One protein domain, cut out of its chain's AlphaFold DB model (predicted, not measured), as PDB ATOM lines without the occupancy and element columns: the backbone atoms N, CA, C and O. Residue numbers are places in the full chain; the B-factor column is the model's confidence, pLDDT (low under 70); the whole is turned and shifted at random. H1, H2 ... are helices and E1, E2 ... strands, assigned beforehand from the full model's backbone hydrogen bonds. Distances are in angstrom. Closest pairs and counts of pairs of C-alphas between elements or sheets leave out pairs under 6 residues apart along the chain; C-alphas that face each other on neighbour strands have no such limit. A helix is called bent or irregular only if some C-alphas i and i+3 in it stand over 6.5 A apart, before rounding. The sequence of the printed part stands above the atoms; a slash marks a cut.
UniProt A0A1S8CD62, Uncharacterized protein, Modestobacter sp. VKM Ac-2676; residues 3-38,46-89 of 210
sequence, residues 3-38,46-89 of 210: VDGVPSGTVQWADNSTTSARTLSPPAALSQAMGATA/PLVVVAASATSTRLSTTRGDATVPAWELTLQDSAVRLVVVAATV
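What this domain is: This is residues 3 to 38 and 46 to 89 of the 210 residues of an uncharacterized protein of Modestobacter sp. VKM Ac-2676 (UniProt A0A1S8CD62). A long hairpin of two bent strands, E3 and E4, runs through one twisted sheet; the small hairpin E1 and E2 continues it beside one part of E4, and E5 lies beside another part. The single short helix, H1, packs over one face at E5. The printed part has 80 residues; along the chain come the strands E1 and E2, then the helix H1, then the strands E3, E4 and E5; the sheet is branched, its neighbour pairs E1 and E2, E1 and E4, E3 and E4, and E4 and E5 each antiparallel, and the class is mostly strand. It is compact, with a radius of gyration of the C-alphas of 13.1 A and spans of 40 by 30 by 21 A.

How they stand to each other: Start at E4, residues 64 to 75, which has three neighbours. On one side is E3, residues 49 to 61, with N 57 and O 68 at 2.9 A. On the other side are E5, residues 81 to 85, with N 71 and O 84 at 2.8 A, and E1, residues 10 to 13, with N 67 and O 12 at 2.7 A. E3, E4 and E5 form a meander, each strand the antiparallel neighbour of the one before. E2, residues 18 to 20, lies on one side of E1, with N 11 and O 19 at 2.9 A, and E4 lies on the other side of E1. H1, residues 26 to 34, is on the sheet at a height of 7.9 A, over E5 and across it at 79 degrees on the local plane; the C-alphas of Ala 29 and Val 85, their closest, are 6.0 A apart. In H1 every O i to N i+4 pair is within hydrogen-bond range.

Where its parts are: Find C-alpha 10, where E1 begins, at (-16.894, 42.749, 24.236). E3 spans 28.0 A and bends by 77 degrees at residue 53; E4 spans 31.3 A and bends by 59 degrees at residue 69. H1 spans 12.3 A. E5 ends at C-alpha 85, (-10.732, 32.891, 21.772).

The domain as a whole: The C-alphas of Asp 15 and Pro 46, the two farthest apart, are 41.3 A apart. Residues 39 to 45 are not printed, and C-alphas 38 and 46 are 14.0 A apart across the cut. Of the links that are printed whole, none is long. Residues 36 to 38 have pLDDT under 70.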
ATOM      1  N   VAL A   3     -23.563  23.058  23.618       91.19
ATOM      2  CA  VAL A   3     -23.069  24.433  23.800       91.19
ATOM      3  C   VAL A   3     -23.822  25.083  24.948       91.19
ATOM      4  O   VAL A   3     -25.051  25.052  24.954       91.19
ATOM      5  N   ASP A   4     -23.086  25.653  25.896       92.12
ATOM      6  CA  ASP A   4     -23.634  26.326  27.070       92.12
ATOM      7  C   ASP A   4     -23.192  27.794  27.134       92.12
ATOM      8  O   ASP A   4     -22.004  28.117  27.038       92.12
ATOM      9  N   GLY A   5     -24.166  28.686  27.307       90.38
ATOM     10  CA  GLY A   5     -23.970  30.131  27.365       90.38
ATOM     11  C   GLY A   5     -23.610  30.804  26.034       90.38
ATOM     12  O   GLY A   5     -23.550  30.196  24.964       90.38
ATOM     13  N   VAL A   6     -23.380  32.114  26.118       88.81
ATOM     14  CA  VAL A   6     -22.895  32.959  25.021       88.81
ATOM     15  C   VAL A   6     -21.765  33.830  25.582       88.81
ATOM     16  O   VAL A   6     -22.011  34.558  26.547       88.81
ATOM     17  N   PRO A   7     -20.536  33.762  25.035       89.12
ATOM     18  CA  PRO A   7     -19.439  34.623  25.458       89.12
ATOM     19  C   PRO A   7     -19.809  36.093  25.279       89.12
ATOM     20  O   PRO A   7     -20.588  36.436  24.383       89.12
ATOM     21  N   SER A   8     -19.235  36.971  26.103       87.00
ATOM     22  CA  SER A   8     -19.478  38.409  25.986       87.00
ATOM     23  C   SER A   8     -19.202  38.906  24.560       87.00
ATOM     24  O   SER A   8     -18.334  38.404  23.856       87.00
ATOM     25  N   GLY A   9     -19.947  39.913  24.109       88.19
ATOM     26  CA  GLY A   9     -19.711  40.561  22.812       88.19
ATOM     27  C   GLY A   9     -18.639  41.648  22.877       88.19
ATOM     28  O   GLY A   9     -18.644  42.562  22.056       88.19
ATOM     29  N   THR A  10     -17.782  41.634  23.899       91.69
ATOM     30  CA  THR A  10     -16.894  42.749  24.236       91.69
ATOM     31  C   THR A  10     -15.526  42.265  24.683       91.69
ATOM     32  O   THR A  10     -15.408  41.348  25.496       91.69
ATOM     33  N   VAL A  11     -14.495  42.930  24.164       91.56
ATOM     34  CA  VAL A  11     -13.127  42.893  24.687       91.56
ATOM     35  C   VAL A  11     -12.950  44.079  25.627       91.56
ATOM     36  O   VAL A  11     -13.374  45.187  25.291       91.56
ATOM     37  N   GLN A  12     -12.333  43.849  26.784       93.25
ATOM     38  CA  GLN A  12     -12.066  44.874  27.793       93.25
ATOM     39  C   GLN A  12     -10.581  44.894  28.152       93.25
ATOM     40  O   GLN A  12     -10.020  43.855  28.486       93.25
ATOM     41  N   TRP A  13      -9.960  46.068  28.128       91.94
ATOM     42  CA  TRP A  13      -8.565  46.263  28.532       91.94
ATOM     43  C   TRP A  13      -8.452  46.673  30.005       91.94
ATOM     44  O   TRP A  13      -9.433  47.077  30.633       91.94
ATOM     45  N   ALA A  14      -7.244  46.568  30.565       87.31
ATOM     46  CA  ALA A  14      -6.953  46.922  31.960       87.31
ATOM     47  C   ALA A  14      -7.254  48.396  32.314       87.31
ATOM     48  O   ALA A  14      -7.513  48.710  33.473       87.31
ATOM     49  N   ASP A  15      -7.268  49.292  31.324       83.12
ATOM     50  CA  ASP A  15      -7.658  50.702  31.462       83.12
ATOM     51  C   ASP A  15      -9.188  50.921  31.470       83.12
ATOM     52  O   ASP A  15      -9.655  52.059  31.481       83.12
ATOM     53  N   ASN A  16      -9.972  49.836  31.479       87.06
ATOM     54  CA  ASN A  16     -11.429  49.798  31.325       87.06
ATOM     55  C   ASN A  16     -11.958  50.270  29.965       87.06
ATOM     56  O   ASN A  16     -13.175  50.369  29.793       87.06
ATOM     57  N   SER A  17     -11.094  50.512  28.977       86.88
ATOM     58  CA  SER A  17     -11.556  50.691  27.605       86.88
ATOM     59  C   SER A  17     -12.168  49.387  27.091       86.88
ATOM     60  O   SER A  17     -11.782  48.283  27.488       86.88
ATOM     61  N   THR A  18     -13.161  49.504  26.210       91.12
ATOM     62  CA  THR A  18     -13.870  48.352  25.646       91.12
ATOM     63  C   THR A  18     -14.008  48.463  24.140       91.12
ATOM     64  O   THR A  18     -14.029  49.558  23.576       91.12
ATOM     65  N   THR A  19     -14.146  47.330  23.465       90.06
ATOM     66  CA  THR A  19     -14.463  47.273  22.037       90.06
ATOM     67  C   THR A  19     -15.431  46.135  21.775       90.06
ATOM     68  O   THR A  19     -15.279  45.041  22.320       90.06
ATOM     69  N   SER A  20     -16.425  46.402  20.930       90.56
ATOM     70  CA  SER A  20     -17.357  45.382  20.466       90.56
ATOM     71  C   SER A  20     -16.617  44.339  19.638       90.56
ATOM     72  O   SER A  20     -15.902  44.664  18.690       90.56
ATOM     73  N   ALA A  21     -16.819  43.079  19.988       89.25
ATOM     74  CA  ALA A  21     -16.330  41.934  19.255       89.25
ATOM     75  C   ALA A  21     -17.508  41.165  18.667       89.25
ATOM     76  O   ALA A  21     -18.570  41.036  19.279       89.25
ATOM     77  N   ARG A  22     -17.301  40.606  17.480       91.19
ATOM     78  CA  ARG A  22     -18.195  39.588  16.954       91.19
ATOM     79  C   ARG A  22     -17.844  38.264  17.620       91.19
ATOM     80  O   ARG A  22     -16.716  37.785  17.501       91.19
ATOM     81  N   THR A  23     -18.824  37.667  18.284       91.88
ATOM     82  CA  THR A  23     -18.653  36.354  18.899       91.88
ATOM     83  C   THR A  23     -18.633  35.264  17.828       91.88
ATOM     84  O   THR A  23     -19.510  35.198  16.964       91.88
ATOM     85  N   LEU A  24     -17.619  34.407  17.873       93.06
ATOM     86  CA  LEU A  24     -17.484  33.224  17.034       93.06
ATOM     87  C   LEU A  24     -18.241  32.045  17.646       93.06
ATOM     88  O   LEU A  24     -18.298  31.894  18.866       93.06
ATOM     89  N   SER A  25     -18.762  31.159  16.798       93.75
ATOM     90  CA  SER A  25     -19.213  29.842  17.253       93.75
ATOM     91  C   SER A  25     -18.012  28.993  17.702       93.75
ATOM     92  O   SER A  25     -16.895  29.236  17.234       93.75
ATOM     93  N   PRO A  26     -18.203  27.969  18.553       93.56
ATOM     94  CA  PRO A  26     -17.098  27.117  18.986       93.56
ATOM     95  C   PRO A  26     -16.288  26.486  17.832       93.56
ATOM     96  O   PRO A  26     -15.061  26.553  17.889       93.56
ATOM     97  N   PRO A  27     -16.901  25.957  16.745       90.62
ATOM     98  CA  PRO A  27     -16.132  25.449  15.607       90.62
ATOM     99  C   PRO A  27     -15.313  26.536  14.900       90.62
ATOM    100  O   PRO A  27     -14.169  26.294  14.538       90.62
ATOM    101  N   ALA A  28     -15.864  27.744  14.733       90.12
ATOM    102  CA  ALA A  28     -15.146  28.847  14.093       90.12
ATOM    103  C   ALA A  28     -13.975  29.349  14.954       90.12
ATOM    104  O   ALA A  28     -12.899  29.615  14.425       90.12
ATOM    105  N   ALA A  29     -14.171  29.428  16.273       91.25
ATOM    106  CA  ALA A  29     -13.126  29.776  17.230       91.25
ATOM    107  C   ALA A  29     -11.983  28.750  17.230       91.25
ATOM    108  O   ALA A  29     -10.816  29.134  17.205       91.25
ATOM    109  N   LEU A  30     -12.310  27.451  17.193       89.50
ATOM    110  CA  LEU A  30     -11.314  26.385  17.100       89.50
ATOM    111  C   LEU A  30     -10.542  26.449  15.777       89.50
ATOM    112  O   LEU A  30      -9.315  26.450  15.798       89.50
ATOM    113  N   SER A  31     -11.233  26.570  14.639       86.81
ATOM    114  CA  SER A  31     -10.577  26.713  13.332       86.81
ATOM    115  C   SER A  31      -9.642  27.921  13.285       86.81
ATOM    116  O   SER A  31      -8.539  27.822  12.758       86.81
ATOM    117  N   GLN A  32     -10.046  29.052  13.868       84.44
ATOM    118  CA  GLN A  32      -9.199  30.239  13.932       84.44
ATOM    119  C   GLN A  32      -7.989  30.045  14.858       84.44
ATOM    120  O   GLN A  32      -6.893  30.472  14.506       84.44
ATOM    121  N   ALA A  33      -8.166  29.397  16.013       85.38
ATOM    122  CA  ALA A  33      -7.079  29.118  16.953       85.38
ATOM    123  C   ALA A  33      -6.040  28.142  16.380       85.38
ATOM    124  O   ALA A  33      -4.856  28.257  16.678       85.38
ATOM    125  N   MET A  34      -6.480  27.198  15.548       82.81
ATOM    126  CA  MET A  34      -5.597  26.266  14.853       82.81
ATOM    127  C   MET A  34      -4.817  26.927  13.697       82.81
ATOM    128  O   MET A  34      -3.750  26.442  13.328       82.81
ATOM    129  N   GLY A  35      -5.310  28.047  13.149       73.00
ATOM    130  CA  GLY A  35      -4.686  28.751  12.026       73.00
ATOM    131  C   GLY A  35      -4.759  27.973  10.704       73.00
ATOM    132  O   GLY A  35      -5.587  27.080  10.529       73.00
ATOM    133  N   ALA A  36      -3.898  28.320   9.741       59.03
ATOM    134  CA  ALA A  36      -3.720  27.526   8.525       59.03
ATOM    135  C   ALA A  36      -2.970  26.234   8.887       59.03
ATOM    136  O   ALA A  36      -1.750  26.234   9.029       59.03
ATOM    137  N   THR A  37      -3.703  25.148   9.127       61.09
ATOM    138  CA  THR A  37      -3.114  23.950   9.728       61.09
ATOM    139  C   THR A  37      -2.375  23.044   8.765       61.09
ATOM    140  O   THR A  37      -2.849  22.711   7.678       61.09
ATOM    141  N   ALA A  38      -1.253  22.572   9.309       59.31
ATOM    142  CA  ALA A  38      -0.537  21.343   9.024       59.31
ATOM    143  C   ALA A  38      -1.432  20.161   8.615       59.31
ATOM    144  O   ALA A  38      -2.559  19.990   9.085       59.31
ATOM    145  N   PRO A  46      -8.250  11.053  15.968       81.50
ATOM    146  CA  PRO A  46      -8.748  12.417  16.051       81.50
ATOM    147  C   PRO A  46      -9.290  12.725  17.449       81.50
ATOM    148  O   PRO A  46     -10.029  11.935  18.038       81.50
ATOM    149  N   LEU A  47      -8.974  13.915  17.959       84.88
ATOM    150  CA  LEU A  47      -9.593  14.441  19.172       84.88
ATOM    151  C   LEU A  47     -11.012  14.929  18.859       84.88
ATOM    152  O   LEU A  47     -11.221  15.707  17.928       84.88
ATOM    153  N   VAL A  48     -11.989  14.495  19.657       89.25
ATOM    154  CA  VAL A  48     -13.404  14.843  19.469       89.25
ATOM    155  C   VAL A  48     -13.832  15.862  20.517       89.25
ATOM    156  O   VAL A  48     -13.727  15.611  21.713       89.25
ATOM    157  N   VAL A  49     -14.357  17.008  20.081       92.25
ATOM    158  CA  VAL A  49     -14.952  18.013  20.977       92.25
ATOM    159  C   VAL A  49     -16.413  17.651  21.251       92.25
ATOM    160  O   VAL A  49     -17.233  17.585  20.331       92.25
ATOM    161  N   VAL A  50     -16.765  17.448  22.522       94.25
ATOM    162  CA  VAL A  50     -18.113  17.017  22.937       94.25
ATOM    163  C   VAL A  50     -18.953  18.142  23.532       94.25
ATOM    164  O   VAL A  50     -20.177  18.117  23.386       94.25
ATOM    165  N   ALA A  51     -18.325  19.161  24.121       93.44
ATOM    166  CA  ALA A  51     -19.026  20.320  24.664       93.44
ATOM    167  C   ALA A  51     -18.207  21.612  24.552       93.44
ATOM    168  O   ALA A  51     -16.982  21.567  24.433       93.44
ATOM    169  N   ALA A  52     -18.893  22.753  24.601       96.12
ATOM    170  CA  ALA A  52     -18.300  24.072  24.768       96.12
ATOM    171  C   ALA A  52     -19.104  24.901  25.769       96.12
ATOM    172  O   ALA A  52     -20.327  24.965  25.663       96.12
ATOM    173  N   SER A  53     -18.407  25.582  26.670       96.62
ATOM    174  CA  SER A  53     -19.005  26.498  27.640       96.62
ATOM    175  C   SER A  53     -18.420  27.896  27.476       96.62
ATOM    176  O   SER A  53     -17.213  28.062  27.278       96.62
ATOM    177  N   ALA A  54     -19.285  28.906  27.512       96.19
ATOM    178  CA  ALA A  54     -18.883  30.299  27.410       96.19
ATOM    179  C   ALA A  54     -18.014  30.703  28.606       96.19
ATOM    180  O   ALA A  54     -18.353  30.434  29.757       96.19
ATOM    181  N   THR A  55     -16.900  31.375  28.331       96.19
ATOM    182  CA  THR A  55     -15.973  31.866  29.353       96.19
ATOM    183  C   THR A  55     -15.283  33.151  28.882       96.19
ATOM    184  O   THR A  55     -15.619  33.719  27.838       96.19
ATOM    185  N   SER A  56     -14.312  33.629  29.648       95.25
ATOM    186  CA  SER A  56     -13.381  34.678  29.244       95.25
ATOM    187  C   SER A  56     -11.945  34.263  29.555       95.25
ATOM    188  O   SER A  56     -11.689  33.418  30.412       95.25
ATOM    189  N   THR A  57     -10.991  34.838  28.831       94.75
ATOM    190  CA  THR A  57      -9.561  34.634  29.085       94.75
ATOM    191  C   THR A  57      -8.801  35.947  28.960       94.75
ATOM    192  O   THR A  57      -9.316  36.913  28.398       94.75
ATOM    193  N   ARG A  58      -7.580  35.996  29.494       93.38
ATOM    194  CA  ARG A  58      -6.687  37.147  29.340       93.38
ATOM    195  C   ARG A  58      -5.690  36.906  28.218       93.38
ATOM    196  O   ARG A  58      -5.114  35.827  28.126       93.38
ATOM    197  N   LEU A  59      -5.481  37.930  27.400       87.31
ATOM    198  CA  LEU A  59      -4.460  37.970  26.361       87.31
ATOM    199  C   LEU A  59      -3.683  39.272  26.470       87.31
ATOM    200  O   LEU A  59      -4.274  40.335  26.657       87.31
ATOM    201  N   SER A  60      -2.375  39.198  26.270       80.94
ATOM    202  CA  SER A  60      -1.565  40.395  26.086       80.94
ATOM    203  C   SER A  60      -1.768  40.928  24.671       80.94
ATOM    204  O   SER A  60      -1.661  40.194  23.689       80.94
ATOM    205  N   THR A  61      -2.105  42.211  24.568       79.75
ATOM    206  CA  THR A  61      -2.304  42.899  23.288       79.75
ATOM    207  C   THR A  61      -1.371  44.094  23.171       79.75
ATOM    208  O   THR A  61      -0.743  44.523  24.136       79.75
ATOM    209  N   THR A  62      -1.340  44.687  21.982       70.06
ATOM    210  CA  THR A  62      -0.647  45.946  21.683       70.06
ATOM    211  C   THR A  62      -1.047  47.099  22.617       70.06
ATOM    212  O   THR A  62      -0.254  48.003  22.849       70.06
ATOM    213  N   ARG A  63      -2.271  47.067  23.163       74.69
ATOM    214  CA  ARG A  63      -2.826  48.056  24.104       74.69
ATOM    215  C   ARG A  63      -2.728  47.577  25.566       74.69
ATOM    216  O   ARG A  63      -3.424  48.081  26.438       74.69
ATOM    217  N   GLY A  64      -1.893  46.577  25.843       78.50
ATOM    218  CA  GLY A  64      -1.799  45.922  27.148       78.50
ATOM    219  C   GLY A  64      -2.752  44.736  27.293       78.50
ATOM    220  O   GLY A  64      -3.367  44.280  26.323       78.50
ATOM    221  N   ASP A  65      -2.850  44.205  28.508       86.00
ATOM    222  CA  ASP A  65      -3.672  43.029  28.784       86.00
ATOM    223  C   ASP A  65      -5.160  43.317  28.561       86.00
ATOM    224  O   ASP A  65      -5.713  44.310  29.045       86.00
ATOM    225  N   ALA A  66      -5.812  42.403  27.847       91.94
ATOM    226  CA  ALA A  66      -7.240  42.422  27.589       91.94
ATOM    227  C   ALA A  66      -7.901  41.133  28.073       91.94
ATOM    228  O   ALA A  66      -7.402  40.028  27.862       91.94
ATOM    229  N   THR A  67      -9.067  41.287  28.689       95.25
ATOM    230  CA  THR A  67     -10.021  40.206  28.913       95.25
ATOM    231  C   THR A  67     -10.865  40.059  27.657       95.25
ATOM    232  O   THR A  67     -11.552  40.997  27.241       95.25
ATOM    233  N   VAL A  68     -10.792  38.884  27.040       95.12
ATOM    234  CA  VAL A  68     -11.485  38.565  25.794       95.12
ATOM    235  C   VAL A  68     -12.515  37.449  26.006       95.12
ATOM    236  O   VAL A  68     -12.296  36.556  26.830       95.12
ATOM    237  N   PRO A  69     -13.621  37.458  25.246       96.19
ATOM    238  CA  PRO A  69     -14.573  36.352  25.210       96.19
ATOM    239  C   PRO A  69     -13.906  35.071  24.705       96.19
ATOM    240  O   PRO A  69     -13.131  35.104  23.744       96.19
ATOM    241  N   ALA A  70     -14.228  33.933  25.312       96.81
ATOM    242  CA  ALA A  70     -13.643  32.642  24.971       96.81
ATOM    243  C   ALA A  70     -14.648  31.488  25.090       96.81
ATOM    244  O   ALA A  70     -15.710  31.612  25.703       96.81
ATOM    245  N   TRP A  71     -14.287  30.354  24.498       97.50
ATOM    246  CA  TRP A  71     -14.935  29.065  24.696       97.50
ATOM    247  C   TRP A  71     -13.991  28.138  25.447       97.50
ATOM    248  O   TRP A  71     -12.847  27.968  25.035       97.50
ATOM    249  N   GLU A  72     -14.480  27.503  26.506       96.75
ATOM    250  CA  GLU A  72     -13.834  26.337  27.102       96.75
ATOM    251  C   GLU A  72     -14.408  25.077  26.444       96.75
ATOM    252  O   GLU A  72     -15.600  24.793  26.557       96.75
ATOM    253  N   LEU A  73     -13.574  24.345  25.709       95.31
ATOM    254  CA  LEU A  73     -13.939  23.135  24.985       95.31
ATOM    255  C   LEU A  73     -13.622  21.896  25.826       95.31
ATOM    256  O   LEU A  73     -12.529  21.762  26.379       95.31
ATOM    257  N   THR A  74     -14.578  20.969  25.868       93.94
ATOM    258  CA  THR A  74     -14.430  19.650  26.491       93.94
ATOM    259  C   THR A  74     -14.163  18.604  25.420       93.94
ATOM    260  O   THR A  74     -14.916  18.498  24.445       93.94
ATOM    261  N   LEU A  75     -13.110  17.818  25.619       92.50
ATOM    262  CA  LEU A  75     -12.709  16.736  24.731       92.50
ATOM    263  C   LEU A  75     -13.274  15.397  25.217       92.50
ATOM    264  O   LEU A  75     -13.397  15.161  26.418       92.50
ATOM    265  N   GLN A  76     -13.622  14.521  24.278       91.88
ATOM    266  CA  GLN A  76     -14.018  13.153  24.587       91.88
ATOM    267  C   GLN A  76     -12.843  12.413  25.233       91.88
ATOM    268  O   GLN A  76     -11.706  12.553  24.786       91.88
ATOM    269  N   ASP A  77     -13.129  11.634  26.277       89.62
ATOM    270  CA  ASP A  77     -12.163  10.750  26.943       89.62
ATOM    271  C   ASP A  77     -10.897  11.464  27.459       89.62
ATOM    272  O   ASP A  77      -9.840  10.856  27.622       89.62
ATOM    273  N   SER A  78     -10.995  12.768  27.744       86.62
ATOM    274  CA  SER A  78      -9.875  13.580  28.213       86.62
ATOM    275  C   SER A  78     -10.307  14.588  29.276       86.62
ATOM    276  O   SER A  78     -11.369  15.199  29.198       86.62
ATOM    277  N   ALA A  79      -9.443  14.783  30.273       87.00
ATOM    278  CA  ALA A  79      -9.595  15.827  31.285       87.00
ATOM    279  C   ALA A  79      -9.021  17.183  30.830       87.00
ATOM    280  O   ALA A  79      -9.132  18.174  31.554       87.00
ATOM    281  N   VAL A  80      -8.379  17.233  29.656       87.25
ATOM    282  CA  VAL A  80      -7.794  18.462  29.113       87.25
ATOM    283  C   VAL A  80      -8.908  19.429  28.735       87.25
ATOM    284  O   VAL A  80      -9.844  19.079  28.015       87.25
ATOM    285  N   ARG A  81      -8.762  20.671  29.195       84.50
ATOM    286  CA  ARG A  81      -9.643  21.779  28.847       84.50
ATOM    287  C   ARG A  81      -8.934  22.688  27.866       84.50
ATOM    288  O   ARG A  81      -7.837  23.166  28.148       84.50
ATOM    289  N   LEU A  82      -9.557  22.914  26.717       91.19
ATOM    290  CA  LEU A  82      -9.001  23.769  25.679       91.19
ATOM    291  C   LEU A  82      -9.759  25.094  25.665       91.19
ATOM    292  O   LEU A  82     -10.945  25.119  25.355       91.19
ATOM    293  N   VAL A  83      -9.080  26.193  25.987       94.56
ATOM    294  CA  VAL A  83      -9.671  27.535  25.921       94.56
ATOM    295  C   VAL A  83      -9.300  28.177  24.590       94.56
ATOM    296  O   VAL A  83      -8.121  28.388  24.313       94.56
ATOM    297  N   VAL A  84     -10.300  28.499  23.770       94.38
ATOM    298  CA  VAL A  84     -10.119  29.188  22.482       94.38
ATOM    299  C   VAL A  84     -10.810  30.542  22.490       94.38
ATOM    300  O   VAL A  84     -11.896  30.703  23.047       94.38
ATOM    301  N   VAL A  85     -10.189  31.532  21.857       94.75
ATOM    302  CA  VAL A  85     -10.732  32.891  21.772       94.75
ATOM    303  C   VAL A  85     -11.995  32.883  20.917       94.75
ATOM    304  O   VAL A  85     -11.987  32.431  19.775       94.75
ATOM    305  N   ALA A  86     -13.087  33.407  21.466       95.25
ATOM    306  CA  ALA A  86     -14.404  33.421  20.841       95.25
ATOM    307  C   ALA A  86     -14.724  34.768  20.188       95.25
ATOM    308  O   ALA A  86     -15.888  35.065  19.952       95.25
ATOM    309  N   ALA A  87     -13.723  35.605  19.932       91.12
ATOM    310  CA  ALA A  87     -13.911  36.988  19.527       91.12
ATOM    311  C   ALA A  87     -13.119  37.321  18.264       91.12
ATOM    312  O   ALA A  87     -11.921  37.052  18.178       91.12
ATOM    313  N   THR A  88     -13.781  37.988  17.320       85.50
ATOM    314  CA  THR A  88     -13.114  38.763  16.273       85.50
ATOM    315  C   THR A  88     -13.455  40.233  16.428       85.50
ATOM    316  O   THR A  88     -14.612  40.615  16.611       85.50
ATOM    317  N   VAL A  89     -12.427  41.071  16.370       78.81
ATOM    318  CA  VAL A  89     -12.574  42.522  16.404       78.81
ATOM    319  C   VAL A  89     -12.253  43.038  15.014       78.81
ATOM    320  O   VAL A  89     -11.181  42.764  14.480       78.81
TER     321      VAL A  89